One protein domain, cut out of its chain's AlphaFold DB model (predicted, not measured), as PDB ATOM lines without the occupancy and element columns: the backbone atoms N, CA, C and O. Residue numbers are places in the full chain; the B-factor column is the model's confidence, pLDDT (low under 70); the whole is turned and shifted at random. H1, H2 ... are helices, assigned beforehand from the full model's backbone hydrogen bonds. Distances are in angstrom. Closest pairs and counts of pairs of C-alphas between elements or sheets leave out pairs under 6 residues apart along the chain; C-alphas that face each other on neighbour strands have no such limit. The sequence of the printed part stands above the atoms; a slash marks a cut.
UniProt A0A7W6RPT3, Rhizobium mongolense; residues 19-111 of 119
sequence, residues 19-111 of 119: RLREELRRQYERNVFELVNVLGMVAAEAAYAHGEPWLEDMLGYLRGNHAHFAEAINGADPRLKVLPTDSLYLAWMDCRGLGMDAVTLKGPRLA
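What this domain is: This is residues 19 to 111 of the 119 residues of a protein of Rhizobium mongolense (UniProt A0A7W6RPT3). Picture an open U: H1 and H2 make one arm, the long helix H3 makes the base, and the short helices H4 and H5 lie at the end of the other arm. Between H3 and H4 the chain folds back over H3 as a long loop, residues 77 to 101, while no two helices pack on each other. The printed part has 93 residues, with five named helices in the order H1 H2 H3 H4 H5 and no named strand, an all-helix class. It is extended, with a radius of gyration of the C-alphas of 21.1 A and spans of 52 by 35 by 28 A.

Where its parts are: Find C-alpha 19 at (122.374, -12.492, 7.745); from there H1 runs 18.9 A to residue 31. H2 covers residues 38 to 50, 18.1 A. Start H3 at C-alpha 52, (121.208, -44.819, -0.843), and follow it 36.0 A to residue 76. H4 is residues 102 to 105, 5.0 A, and H5 is residues 108 to 111, 4.9 A, ending at (148.285, -53.452, 21.853).

How they stand to each other: H1 and H2 are apart. H2 and H3 meet only through their link, as do H4 and H5. H3 is apart from H1, H4 and H5. In the loop, residues 81 to 82 pair antiparallel with residues 93 to 94. Every O i to N i+4 pair is within hydrogen-bond range in H1, H2 and H3; H4 and H5 are too short for such a pair, and their single O i to N i+3 pair is within range in H5 but not in H4.

The domain as a whole: The C-alphas of Arg 19 and Ala 76, the two farthest apart, are 54.4 A apart. The printed part has no cut. The link from H3 to H4, 25 residues, is long. Look for pLDDT under 70 at residue 34 and residues 108 to 111.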
ATOM      1  N   ARG A  19     121.328 -13.262   7.051       97.94
ATOM      2  CA  ARG A  19     122.374 -12.492   7.745       97.94
ATOM      3  C   ARG A  19     123.562 -13.374   8.130       97.94
ATOM      4  O   ARG A  19     124.700 -12.971   7.921       97.94
ATOM      5  N   LEU A  20     123.294 -14.563   8.676       97.88
ATOM      6  CA  LEU A  20     124.347 -15.513   9.054       97.88
ATOM      7  C   LEU A  20     125.067 -16.080   7.830       97.88
ATOM      8  O   LEU A  20     126.283 -16.224   7.864       97.88
ATOM      9  N   ARG A  21     124.341 -16.350   6.741       96.94
ATOM     10  CA  ARG A  21     124.939 -16.833   5.494       96.94
ATOM     11  C   ARG A  21     125.887 -15.804   4.875       96.94
ATOM     12  O   ARG A  21     126.966 -16.177   4.436       96.94
ATOM     13  N   GLU A  22     125.522 -14.522   4.892       96.38
ATOM     14  CA  GLU A  22     126.411 -13.455   4.411       96.38
ATOM     15  C   GLU A  22     127.647 -13.271   5.299       96.38
ATOM     16  O   GLU A  22     128.727 -12.996   4.787       96.38
ATOM     17  N   GLU A  23     127.513 -13.423   6.620       95.88
ATOM     18  CA  GLU A  23     128.678 -13.406   7.514       95.88
ATOM     19  C   GLU A  23     129.597 -14.600   7.247       95.88
ATOM     20  O   GLU A  23     130.800 -14.413   7.099       95.88
ATOM     21  N   LEU A  24     129.036 -15.804   7.099       94.00
ATOM     22  CA  LEU A  24     129.803 -17.002   6.771       94.00
ATOM     23  C   LEU A  24     130.564 -16.836   5.449       94.00
ATOM     24  O   LEU A  24     131.762 -17.102   5.410       94.00
ATOM     25  N   ARG A  25     129.904 -16.328   4.397       91.75
ATOM     26  CA  ARG A  25     130.536 -16.052   3.098       91.75
ATOM     27  C   ARG A  25     131.735 -15.115   3.239       91.75
ATOM     28  O   ARG A  25     132.813 -15.447   2.764       91.75
ATOM     29  N   ARG A  26     131.593 -14.004   3.975       93.56
ATOM     30  CA  ARG A  26     132.715 -13.080   4.238       93.56
ATOM     31  C   ARG A  26     133.903 -13.768   4.912       93.56
ATOM     32  O   ARG A  26     135.048 -13.423   4.625       93.56
ATOM     33  N   GLN A  27     133.654 -14.712   5.821       93.44
ATOM     34  CA  GLN A  27     134.727 -15.469   6.469       93.44
ATOM     35  C   GLN A  27     135.380 -16.479   5.514       93.44
ATOM     36  O   GLN A  27     136.592 -16.662   5.580       93.44
ATOM     37  N   TYR A  28     134.621 -17.109   4.615       90.81
ATOM     38  CA  TYR A  28     135.170 -18.014   3.597       90.81
ATOM     39  C   TYR A  28     136.064 -17.269   2.595       90.81
ATOM     40  O   TYR A  28     137.194 -17.706   2.371       90.81
ATOM     41  N   GLU A  29     135.610 -16.113   2.097       88.69
ATOM     42  CA  GLU A  29     136.380 -15.214   1.220       88.69
ATOM     43  C   GLU A  29     137.711 -14.817   1.866       88.69
ATOM     44  O   GLU A  29     138.781 -14.966   1.277       88.69
ATOM     45  N   ARG A  30     137.661 -14.359   3.125       90.75
ATOM     46  CA  ARG A  30     138.848 -13.928   3.882       90.75
ATOM     47  C   ARG A  30     139.881 -15.032   4.093       90.75
ATOM     48  O   ARG A  30     141.063 -14.724   4.203       90.75
ATOM     49  N   ASN A  31     139.438 -16.282   4.185       87.94
ATOM     50  CA  ASN A  31     140.300 -17.424   4.479       87.94
ATOM     51  C   ASN A  31     140.630 -18.276   3.239       87.94
ATOM     52  O   ASN A  31     141.287 -19.304   3.381       87.94
ATOM     53  N   VAL A  32     140.205 -17.864   2.037       80.88
ATOM     54  CA  VAL A  32     140.478 -18.571   0.770       80.88
ATOM     55  C   VAL A  32     139.958 -20.025   0.784       80.88
ATOM     56  O   VAL A  32     140.556 -20.929   0.208       80.88
ATOM     57  N   PHE A  33     138.816 -20.265   1.443       78.38
ATOM     58  CA  PHE A  33     138.181 -21.595   1.556       78.38
ATOM     59  C   PHE A  33     137.041 -21.824   0.553       78.38
ATOM     60  O   PHE A  33     136.219 -22.721   0.725       78.38
ATOM     61  N   GLU A  34     136.950 -21.008  -0.493       68.75
ATOM     62  CA  GLU A  34     135.780 -20.995  -1.382       68.75
ATOM     63  C   GLU A  34     135.759 -22.120  -2.418       68.75
ATOM     64  O   GLU A  34     134.744 -22.341  -3.077       68.75
ATOM     65  N   LEU A  35     136.879 -22.820  -2.589       78.25
ATOM     66  CA  LEU A  35     137.055 -23.792  -3.657       78.25
ATOM     67  C   LEU A  35     137.025 -25.218  -3.114       78.25
ATOM     68  O   LEU A  35     137.739 -25.571  -2.178       78.25
ATOM     69  N   VAL A  36     136.228 -26.049  -3.778       85.56
ATOM     70  CA  VAL A  36     136.222 -27.507  -3.632       85.56
ATOM     71  C   VAL A  36     136.888 -28.099  -4.871       85.56
ATOM     72  O   VAL A  36     136.705 -27.601  -5.983       85.56
ATOM     73  N   ASN A  37     137.685 -29.153  -4.702       87.56
ATOM     74  CA  ASN A  37     138.307 -29.825  -5.839       87.56
ATOM     75  C   ASN A  37     137.253 -30.577  -6.681       87.56
ATOM     76  O   ASN A  37     136.247 -31.060  -6.162       87.56
ATOM     77  N   VAL A  38     137.507 -30.708  -7.988       91.06
ATOM     78  CA  VAL A  38     136.556 -31.299  -8.951       91.06
ATOM     79  C   VAL A  38     136.171 -32.731  -8.574       91.06
ATOM     80  O   VAL A  38     135.000 -33.090  -8.658       91.06
ATOM     81  N   LEU A  39     137.127 -33.537  -8.103       91.75
ATOM     82  CA  LEU A  39     136.859 -34.920  -7.707       91.75
ATOM     83  C   LEU A  39     135.895 -34.984  -6.512       91.75
ATOM     84  O   LEU A  39     134.960 -35.777  -6.521       91.75
ATOM     85  N   GLY A  40     136.086 -34.118  -5.517       91.75
ATOM     86  CA  GLY A  40     135.210 -33.989  -4.356       91.75
ATOM     87  C   GLY A  40     133.792 -33.555  -4.711       91.75
ATOM     88  O   GLY A  40     132.836 -34.031  -4.102       91.75
ATOM     89  N   MET A  41     133.651 -32.683  -5.709       91.94
ATOM     90  CA  MET A  41     132.350 -32.239  -6.210       91.94
ATOM     91  C   MET A  41     131.595 -33.384  -6.900       91.94
ATOM     92  O   MET A  41     130.471 -33.691  -6.510       91.94
ATOM     93  N   VAL A  42     132.246 -34.069  -7.849       94.88
ATOM     94  CA  VAL A  42     131.669 -35.208  -8.589       94.88
ATOM     95  C   VAL A  42     131.331 -36.370  -7.652       94.88
ATOM     96  O   VAL A  42     130.266 -36.974  -7.758       94.88
ATOM     97  N   ALA A  43     132.214 -36.672  -6.696       93.81
ATOM     98  CA  ALA A  43     131.981 -37.734  -5.723       93.81
ATOM     99  C   ALA A  43     130.804 -37.420  -4.788       93.81
ATOM    100  O   ALA A  43     130.010 -38.312  -4.504       93.81
ATOM    101  N   ALA A  44     130.669 -36.170  -4.325       93.94
ATOM    102  CA  ALA A  44     129.546 -35.765  -3.480       93.94
ATOM    103  C   ALA A  44     128.207 -35.845  -4.231       93.94
ATOM    104  O   ALA A  44     127.225 -36.328  -3.671       93.94
ATOM    105  N   GLU A  45     128.173 -35.425  -5.499       95.81
ATOM    106  CA  GLU A  45     126.992 -35.559  -6.358       95.81
ATOM    107  C   GLU A  45     126.588 -37.028  -6.530       95.81
ATOM    108  O   GLU A  45     125.450 -37.390  -6.229       95.81
ATOM    109  N   ALA A  46     127.528 -37.892  -6.927       96.81
ATOM    110  CA  ALA A  46     127.265 -39.318  -7.102       96.81
ATOM    111  C   ALA A  46     126.816 -39.992  -5.793       96.81
ATOM    112  O   ALA A  46     125.892 -40.805  -5.802       96.81
ATOM    113  N   ALA A  47     127.433 -39.627  -4.664       95.94
ATOM    114  CA  ALA A  47     127.067 -40.151  -3.353       95.94
ATOM    115  C   ALA A  47     125.626 -39.782  -2.969       95.94
ATOM    116  O   ALA A  47     124.886 -40.651  -2.518       95.94
ATOM    117  N   TYR A  48     125.198 -38.532  -3.180       96.06
ATOM    118  CA  TYR A  48     123.819 -38.132  -2.876       96.06
ATOM    119  C   TYR A  48     122.793 -38.652  -3.885       96.06
ATOM    120  O   TYR A  48     121.668 -38.942  -3.493       96.06
ATOM    121  N   ALA A  49     123.152 -38.776  -5.163       97.94
ATOM    122  CA  ALA A  49     122.225 -39.218  -6.204       97.94
ATOM    123  C   ALA A  49     122.019 -40.742  -6.234       97.94
ATOM    124  O   ALA A  49     120.956 -41.211  -6.644       97.94
ATOM    125  N   HIS A  50     123.034 -41.519  -5.843       97.81
ATOM    126  CA  HIS A  50     123.060 -42.970  -6.067       97.81
ATOM    127  C   HIS A  50     123.507 -43.795  -4.853       97.81
ATOM    128  O   HIS A  50     123.508 -45.021  -4.925       97.81
ATOM    129  N   GLY A  51     123.909 -43.161  -3.747       97.31
ATOM    130  CA  GLY A  51     124.509 -43.852  -2.603       97.31
ATOM    131  C   GLY A  51     123.525 -44.542  -1.657       97.31
ATOM    132  O   GLY A  51     123.969 -45.302  -0.804       97.31
ATOM    133  N   GLU A  52     122.217 -44.307  -1.785       97.88
ATOM    134  CA  GLU A  52     121.208 -44.819  -0.843       97.88
ATOM    135  C   GLU A  52     121.193 -46.355  -0.715       97.88
ATOM    136  O   GLU A  52     121.276 -46.833   0.416       97.88
ATOM    137  N   PRO A  53     121.206 -47.159  -1.802       98.06
ATOM    138  CA  PRO A  53     121.239 -48.617  -1.667       98.06
ATOM    139  C   PRO A  53     122.486 -49.118  -0.931       98.06
ATOM    140  O   PRO A  53     122.402 -49.977  -0.059       98.06
ATOM    141  N   TRP A  54     123.648 -48.534  -1.241       97.31
ATOM    142  CA  TRP A  54     124.897 -48.865  -0.558       97.31
ATOM    143  C   TRP A  54     124.853 -48.477   0.925       97.31
ATOM    144  O   TRP A  54     125.351 -49.220   1.770       97.31
ATOM    145  N   LEU A  55     124.260 -47.324   1.250       95.88
ATOM    146  CA  LEU A  55     124.127 -46.848   2.622       95.88
ATOM    147  C   LEU A  55     123.256 -47.794   3.454       95.88
ATOM    148  O   LEU A  55     123.646 -48.135   4.566       95.88
ATOM    149  N   GLU A  56     122.118 -48.243   2.925       96.25
ATOM    150  CA  GLU A  56     121.233 -49.178   3.629       96.25
ATOM    151  C   GLU A  56     121.932 -50.513   3.932       96.25
ATOM    152  O   GLU A  56     121.918 -50.979   5.078       96.25
ATOM    153  N   ASP A  57     122.645 -51.077   2.951       96.69
ATOM    154  CA  ASP A  57     123.439 -52.296   3.141       96.69
ATOM    155  C   ASP A  57     124.556 -52.088   4.180       96.69
ATOM    156  O   ASP A  57     124.755 -52.908   5.087       96.69
ATOM    157  N   MET A  58     125.264 -50.955   4.097       95.31
ATOM    158  CA  MET A  58     126.316 -50.587   5.044       95.31
ATOM    159  C   MET A  58     125.763 -50.445   6.467       95.31
ATOM    160  O   MET A  58     126.387 -50.917   7.419       95.31
ATOM    161  N   LEU A  59     124.594 -49.824   6.640       94.06
ATOM    162  CA  LEU A  59     123.947 -49.673   7.943       94.06
ATOM    163  C   LEU A  59     123.578 -51.032   8.543       94.06
ATOM    164  O   LEU A  59     123.795 -51.242   9.738       94.06
ATOM    165  N   GLY A  60     123.068 -51.964   7.733       93.94
ATOM    166  CA  GLY A  60     122.813 -53.341   8.161       93.94
ATOM    167  C   GLY A  60     124.082 -54.027   8.673       93.94
ATOM    168  O   GLY A  60     124.105 -54.557   9.787       93.94
ATOM    169  N   TYR A  61     125.165 -53.937   7.901       94.62
ATOM    170  CA  TYR A  61     126.466 -54.488   8.273       94.62
ATOM    171  C   TYR A  61     127.032 -53.867   9.561       94.62
ATOM    172  O   TYR A  61     127.453 -54.585  10.468       94.62
ATOM    173  N   LEU A  62     126.995 -52.537   9.692       94.56
ATOM    174  CA  LEU A  62     127.491 -51.832  10.878       94.56
ATOM    175  C   LEU A  62     126.713 -52.198  12.146       94.56
ATOM    176  O   LEU A  62     127.324 -52.389  13.198       94.56
ATOM    177  N   ARG A  63     125.384 -52.334  12.052       93.00
ATOM    178  CA  ARG A  63     124.544 -52.787  13.172       93.00
ATOM    179  C   ARG A  63     124.911 -54.209  13.595       93.00
ATOM    180  O   ARG A  63     125.057 -54.463  14.788       93.00
ATOM    181  N   GLY A  64     125.116 -55.108  12.630       93.69
ATOM    182  CA  GLY A  64     125.579 -56.474  12.893       93.69
ATOM    183  C   GLY A  64     126.942 -56.504  13.587       93.69
ATOM    184  O   GLY A  64     127.107 -57.177  14.602       93.69
ATOM    185  N   ASN A  65     127.896 -55.707  13.100       94.56
ATOM    186  CA  ASN A  65     129.226 -55.604  13.696       94.56
ATOM    187  C   ASN A  65     129.198 -55.038  15.116       94.56
ATOM    188  O   ASN A  65     129.909 -55.544  15.982       94.56
ATOM    189  N   HIS A  66     128.391 -54.003  15.373       94.75
ATOM    190  CA  HIS A  66     128.256 -53.443  16.718       94.75
ATOM    191  C   HIS A  66     127.661 -54.465  17.687       94.75
ATOM    192  O   HIS A  66     128.229 -54.664  18.758       94.75
ATOM    193  N   ALA A  67     126.593 -55.167  17.291       93.56
ATOM    194  CA  ALA A  67     125.980 -56.210  18.112       93.56
ATOM    195  C   ALA A  67     126.971 -57.341  18.427       93.56
ATOM    196  O   ALA A  67     127.136 -57.708  19.590       93.56
ATOM    197  N   HIS A  68     127.689 -57.824  17.410       94.31
ATOM    198  CA  HIS A  68     128.704 -58.861  17.572       94.31
ATOM    199  C   HIS A  68     129.842 -58.419  18.506       94.31
ATOM    200  O   HIS A  68     130.221 -59.144  19.425       94.31
ATOM    201  N   PHE A  69     130.361 -57.202  18.315       93.88
ATOM    202  CA  PHE A  69     131.399 -56.633  19.174       93.88
ATOM    203  C   PHE A  69     130.916 -56.455  20.621       93.88
ATOM    204  O   PHE A  69     131.633 -56.797  21.561       93.88
ATOM    205  N   ALA A  70     129.695 -55.946  20.809       93.56
ATOM    206  CA  ALA A  70     129.103 -55.747  22.125       93.56
ATOM    207  C   ALA A  70     128.925 -57.067  22.877       93.56
ATOM    208  O   ALA A  70     129.284 -57.146  24.050       93.56
ATOM    209  N   GLU A  71     128.423 -58.106  22.208       94.62
ATOM    210  CA  GLU A  71     128.278 -59.442  22.786       94.62
ATOM    211  C   GLU A  71     129.634 -60.016  23.215       94.62
ATOM    212  O   GLU A  71     129.791 -60.433  24.365       94.62
ATOM    213  N   ALA A  72     130.637 -59.957  22.333       94.50
ATOM    214  CA  ALA A  72     131.968 -60.489  22.606       94.50
ATOM    215  C   ALA A  72     132.637 -59.810  23.813       94.50
ATOM    216  O   ALA A  72     133.163 -60.484  24.699       94.50
ATOM    217  N   ILE A  73     132.601 -58.478  23.880       93.75
ATOM    218  CA  ILE A  73     133.236 -57.723  24.965       93.75
ATOM    219  C   ILE A  73     132.474 -57.876  26.283       93.75
ATOM    220  O   ILE A  73     133.095 -58.145  27.313       93.75
ATOM    221  N   ASN A  74     131.146 -57.735  26.261       92.62
ATOM    222  CA  ASN A  74     130.328 -57.840  27.472       92.62
ATOM    223  C   ASN A  74     130.382 -59.260  28.066       92.62
ATOM    224  O   ASN A  74     130.270 -59.414  29.282       92.62
ATOM    225  N   GLY A  75     130.561 -60.288  27.228       92.06
ATOM    226  CA  GLY A  75     130.764 -61.671  27.661       92.06
ATOM    227  C   GLY A  75     132.181 -61.978  28.161       92.06
ATOM    228  O   GLY A  75     132.351 -62.883  28.976       92.06
ATOM    229  N   ALA A  76     133.197 -61.236  27.709       92.12
ATOM    230  CA  ALA A  76     134.596 -61.486  28.064       92.12
ATOM    231  C   ALA A  76     134.990 -60.945  29.450       92.12
ATOM    232  O   ALA A  76     135.736 -61.606  30.174       92.12
ATOM    233  N   ASP A  77     134.517 -59.753  29.834       90.12
ATOM    234  CA  ASP A  77     134.792 -59.167  31.153       90.12
ATOM    235  C   ASP A  77     133.595 -58.329  31.641       90.12
ATOM    236  O   ASP A  77     133.302 -57.291  31.050       90.12
ATOM    237  N   PRO A  78     132.936 -58.691  32.761       91.19
ATOM    238  CA  PRO A  78     131.762 -57.971  33.266       91.19
ATOM    239  C   PRO A  78     132.058 -56.534  33.734       91.19
ATOM    240  O   PRO A  78     131.131 -55.763  34.007       91.19
ATOM    241  N   ARG A  79     133.339 -56.161  33.873       92.44
ATOM    242  CA  ARG A  79     133.777 -54.794  34.203       92.44
ATOM    243  C   ARG A  79     133.835 -53.883  32.980       92.44
ATOM    244  O   ARG A  79     133.908 -52.666  33.159       92.44
ATOM    245  N   LEU A  80     133.830 -54.459  31.777       92.94
ATOM    246  CA  LEU A  80     133.726 -53.750  30.509       92.94
ATOM    247  C   LEU A  80     132.271 -53.728  30.059       92.94
ATOM    248  O   LEU A  80     131.551 -54.717  30.185       92.94
ATOM    249  N   LYS A  81     131.830 -52.588  29.527       93.75
ATOM    250  CA  LYS A  81     130.495 -52.474  28.934       93.75
ATOM    251  C   LYS A  81     130.555 -51.710  27.631       93.75
ATOM    252  O   LYS A  81     130.935 -50.541  27.624       93.75
ATOM    253  N   VAL A  82     130.144 -52.337  26.539       93.88
ATOM    254  CA  VAL A  82     129.918 -51.632  25.275       93.88
ATOM    255  C   VAL A  82     128.609 -50.861  25.376       93.88
ATOM    256  O   VAL A  82     127.574 -51.414  25.747       93.88
ATOM    257  N   LEU A  83     128.666 -49.565  25.082       92.69
ATOM    258  CA  LEU A  83     127.505 -48.692  25.113       92.69
ATOM    259  C   LEU A  83     126.660 -48.901  23.844       92.69
ATOM    260  O   LEU A  83     127.228 -49.044  22.753       92.69
ATOM    261  N   PRO A  84     125.318 -48.912  23.963       88.31
ATOM    262  CA  PRO A  84     124.447 -48.912  22.795       88.31
ATOM    263  C   PRO A  84     124.714 -47.656  21.961       88.31
ATOM    264  O   PRO A  84     124.954 -46.580  22.514       88.31
ATOM    265  N   THR A  85     124.695 -47.801  20.636       83.31
ATOM    266  CA  THR A  85     124.897 -46.682  19.715       83.31
ATOM    267  C   THR A  85     123.832 -46.688  18.630       83.31
ATOM    268  O   THR A  85     123.679 -47.663  17.900       83.31
ATOM    269  N   ASP A  86     123.112 -45.574  18.516       78.00
ATOM    270  CA  ASP A  86     122.079 -45.381  17.491       78.00
ATOM    271  C   ASP A  86     122.634 -44.679  16.241       78.00
ATOM    272  O   ASP A  86     121.929 -44.475  15.255       78.00
ATOM    273  N   SER A  87     123.908 -44.271  16.273       75.75
ATOM    274  CA  SER A  87     124.567 -43.567  15.175       75.75
ATOM    275  C   SER A  87     126.076 -43.810  15.168       75.75
ATOM    276  O   SER A  87     126.655 -44.182  16.188       75.75
ATOM    277  N   LEU A  88     126.711 -43.538  14.022       77.12
ATOM    278  CA  LEU A  88     128.154 -43.680  13.780       77.12
ATOM    279  C   LEU A  88     128.655 -45.139  13.810       77.12
ATOM    280  O   LEU A  88     128.022 -46.042  14.344       77.12
ATOM    281  N   TYR A  89     129.823 -45.372  13.213       87.44
ATOM    282  CA  TYR A  89     130.459 -46.695  13.144       87.44
ATOM    283  C   TYR A  89     131.479 -46.942  14.272       87.44
ATOM    284  O   TYR A  89     132.161 -47.965  14.281       87.44
ATOM    285  N   LEU A  90     131.635 -45.997  15.206       91.75
ATOM    286  CA  LEU A  90     132.582 -46.096  16.317       91.75
ATOM    287  C   LEU A  90     131.876 -46.625  17.567       91.75
ATOM    288  O   LEU A  90     130.947 -45.997  18.071       91.75
ATOM    289  N   ALA A  91     132.354 -47.750  18.099       90.88
ATOM    290  CA  ALA A  91     131.868 -48.289  19.362       90.88
ATOM    291  C   ALA A  91     132.467 -47.526  20.552       90.88
ATOM    292  O   ALA A  91     133.669 -47.257  20.602       90.88
ATOM    293  N   TRP A  92     131.625 -47.224  21.536       91.81
ATOM    294  CA  TRP A  92     132.044 -46.660  22.816       91.81
ATOM    295  C   TRP A  92     131.990 -47.724  23.900       91.81
ATOM    296  O   TRP A  92     131.060 -48.528  23.950       91.81
ATOM    297  N   MET A  93     132.982 -47.716  24.785       90.94
ATOM    298  CA  MET A  93     133.115 -48.704  25.847       90.94
ATOM    299  C   MET A  93     133.389 -48.022  27.185       90.94
ATOM    300  O   MET A  93     134.247 -47.144  27.290       90.94
ATOM    301  N   ASP A  94     132.659 -48.444  28.210       91.50
ATOM    302  CA  ASP A  94     132.900 -48.081  29.595       91.50
ATOM    303  C   ASP A  94     133.920 -49.040  30.214       91.50
ATOM    304  O   ASP A  94     133.654 -50.230  30.393       91.50
ATOM    305  N   CYS A  95     135.087 -48.493  30.550       92.56
ATOM    306  CA  CYS A  95     136.190 -49.212  31.180       92.56
ATOM    307  C   CYS A  95     136.360 -48.867  32.667       92.56
ATOM    308  O   CYS A  95     137.343 -49.288  33.280       92.56
ATOM    309  N   ARG A  96     135.455 -48.082  33.273       91.00
ATOM    310  CA  ARG A  96     135.623 -47.589  34.656       91.00
ATOM    311  C   ARG A  96     135.713 -48.720  35.679       91.00
ATOM    312  O   ARG A  96     136.439 -48.593  36.660       91.00
ATOM    313  N   GLY A  97     135.047 -49.848  35.420       90.00
ATOM    314  CA  GLY A  97     135.112 -51.042  36.265       90.00
ATOM    315  C   GLY A  97     136.506 -51.675  36.364       90.00
ATOM    316  O   GLY A  97     136.743 -52.469  37.272       90.00
ATOM    317  N   LEU A  98     137.442 -51.321  35.475       89.00
ATOM    318  CA  LEU A  98     138.822 -51.812  35.514       89.00
ATOM    319  C   LEU A  98     139.698 -51.110  36.562       89.00
ATOM    320  O   LEU A  98     140.786 -51.605  36.850       89.00
ATOM    321  N   GLY A  99     139.267 -49.967  37.110       89.19
ATOM    322  CA  GLY A  99     140.053 -49.202  38.089       89.19
ATOM    323  C   GLY A  99     141.373 -48.644  37.541       89.19
ATOM    324  O   GLY A  99     142.293 -48.380  38.309       89.19
ATOM    325  N   MET A 100     141.485 -48.497  36.217       88.62
ATOM    326  CA  MET A 100     142.674 -47.980  35.535       88.62
ATOM    327  C   MET A 100     142.472 -46.518  35.139       88.62
ATOM    328  O   MET A 100     141.387 -46.127  34.710       88.62
ATOM    329  N   ASP A 101     143.535 -45.723  35.221       86.94
ATOM    330  CA  ASP A 101     143.572 -44.407  34.591       86.94
ATOM    331  C   ASP A 101     143.717 -44.520  33.056       86.94
ATOM    332  O   ASP A 101     144.031 -45.578  32.500       86.94
ATOM    333  N   ALA A 102     143.504 -43.407  32.349       82.50
ATOM    334  CA  ALA A 102     143.515 -43.379  30.887       82.50
ATOM    335  C   ALA A 102     144.883 -43.706  30.255       82.50
ATOM    336  O   ALA A 102     144.923 -44.208  29.130       82.50
ATOM    337  N   VAL A 103     145.996 -43.417  30.937       82.12
ATOM    338  CA  VAL A 103     147.353 -43.712  30.446       82.12
ATOM    339  C   VAL A 103     147.615 -45.209  30.559       82.12
ATOM    340  O   VAL A 103     148.024 -45.839  29.584       82.12
ATOM    341  N   THR A 104     147.295 -45.790  31.714       82.44
ATOM    342  CA  THR A 104     147.410 -47.228  31.970       82.44
ATOM    343  C   THR A 104     146.517 -48.036  31.025       82.44
ATOM    344  O   THR A 104     146.959 -49.050  30.482       82.44
ATOM    345  N   LEU A 105     145.296 -47.557  30.755       82.38
ATOM    346  CA  LEU A 105     144.362 -48.195  29.826       82.38
ATOM    347  C   LEU A 105     144.904 -48.235  28.388       82.38
ATOM    348  O   LEU A 105     144.788 -49.262  27.730       82.38
ATOM    349  N   LYS A 106     145.541 -47.156  27.909       76.25
ATOM    350  CA  LYS A 106     146.152 -47.075  26.563       76.25
ATOM    351  C   LYS A 106     147.478 -47.835  26.432       76.25
ATOM    352  O   LYS A 106     148.032 -47.907  25.337       76.25
ATOM    353  N   GLY A 107     148.007 -48.359  27.537       71.69
ATOM    354  CA  GLY A 107     149.286 -49.052  27.584       71.69
ATOM    355  C   GLY A 107     149.321 -50.371  26.788       71.69
ATOM    356  O   GLY A 107     148.306 -50.842  26.271       71.69
ATOM    357  N   PRO A 108     150.491 -51.036  26.725       56.91
ATOM    358  CA  PRO A 108     150.769 -52.177  25.838       56.91
ATOM    359  C   PRO A 108     149.872 -53.415  26.031       56.91
ATOM    360  O   PRO A 108     149.937 -54.345  25.230       56.91
ATOM    361  N   ARG A 109     149.021 -53.442  27.064       56.00
ATOM    362  CA  ARG A 109     148.039 -54.507  27.303       56.00
ATOM    363  C   ARG A 109     146.941 -54.546  26.230       56.00
ATOM    364  O   ARG A 109     146.573 -55.644  25.834       56.00
ATOM    365  N   LEU A 110     146.484 -53.396  25.717       56.38
ATOM    366  CA  LEU A 110     145.549 -53.352  24.577       56.38
ATOM    367  C   LEU A 110     146.250 -53.629  23.234       56.38
ATOM    368  O   LEU A 110     145.650 -54.202  22.335       56.38
ATOM    369  N   ALA A 111     147.535 -53.283  23.102       51.81
ATOM    370  CA  ALA A 111     148.285 -53.452  21.853       51.81
ATOM    371  C   ALA A 111     148.649 -54.916  21.526       51.81
ATOM    372  O   ALA A 111     148.916 -55.234  20.373       51.81
TER     373      ALA A 111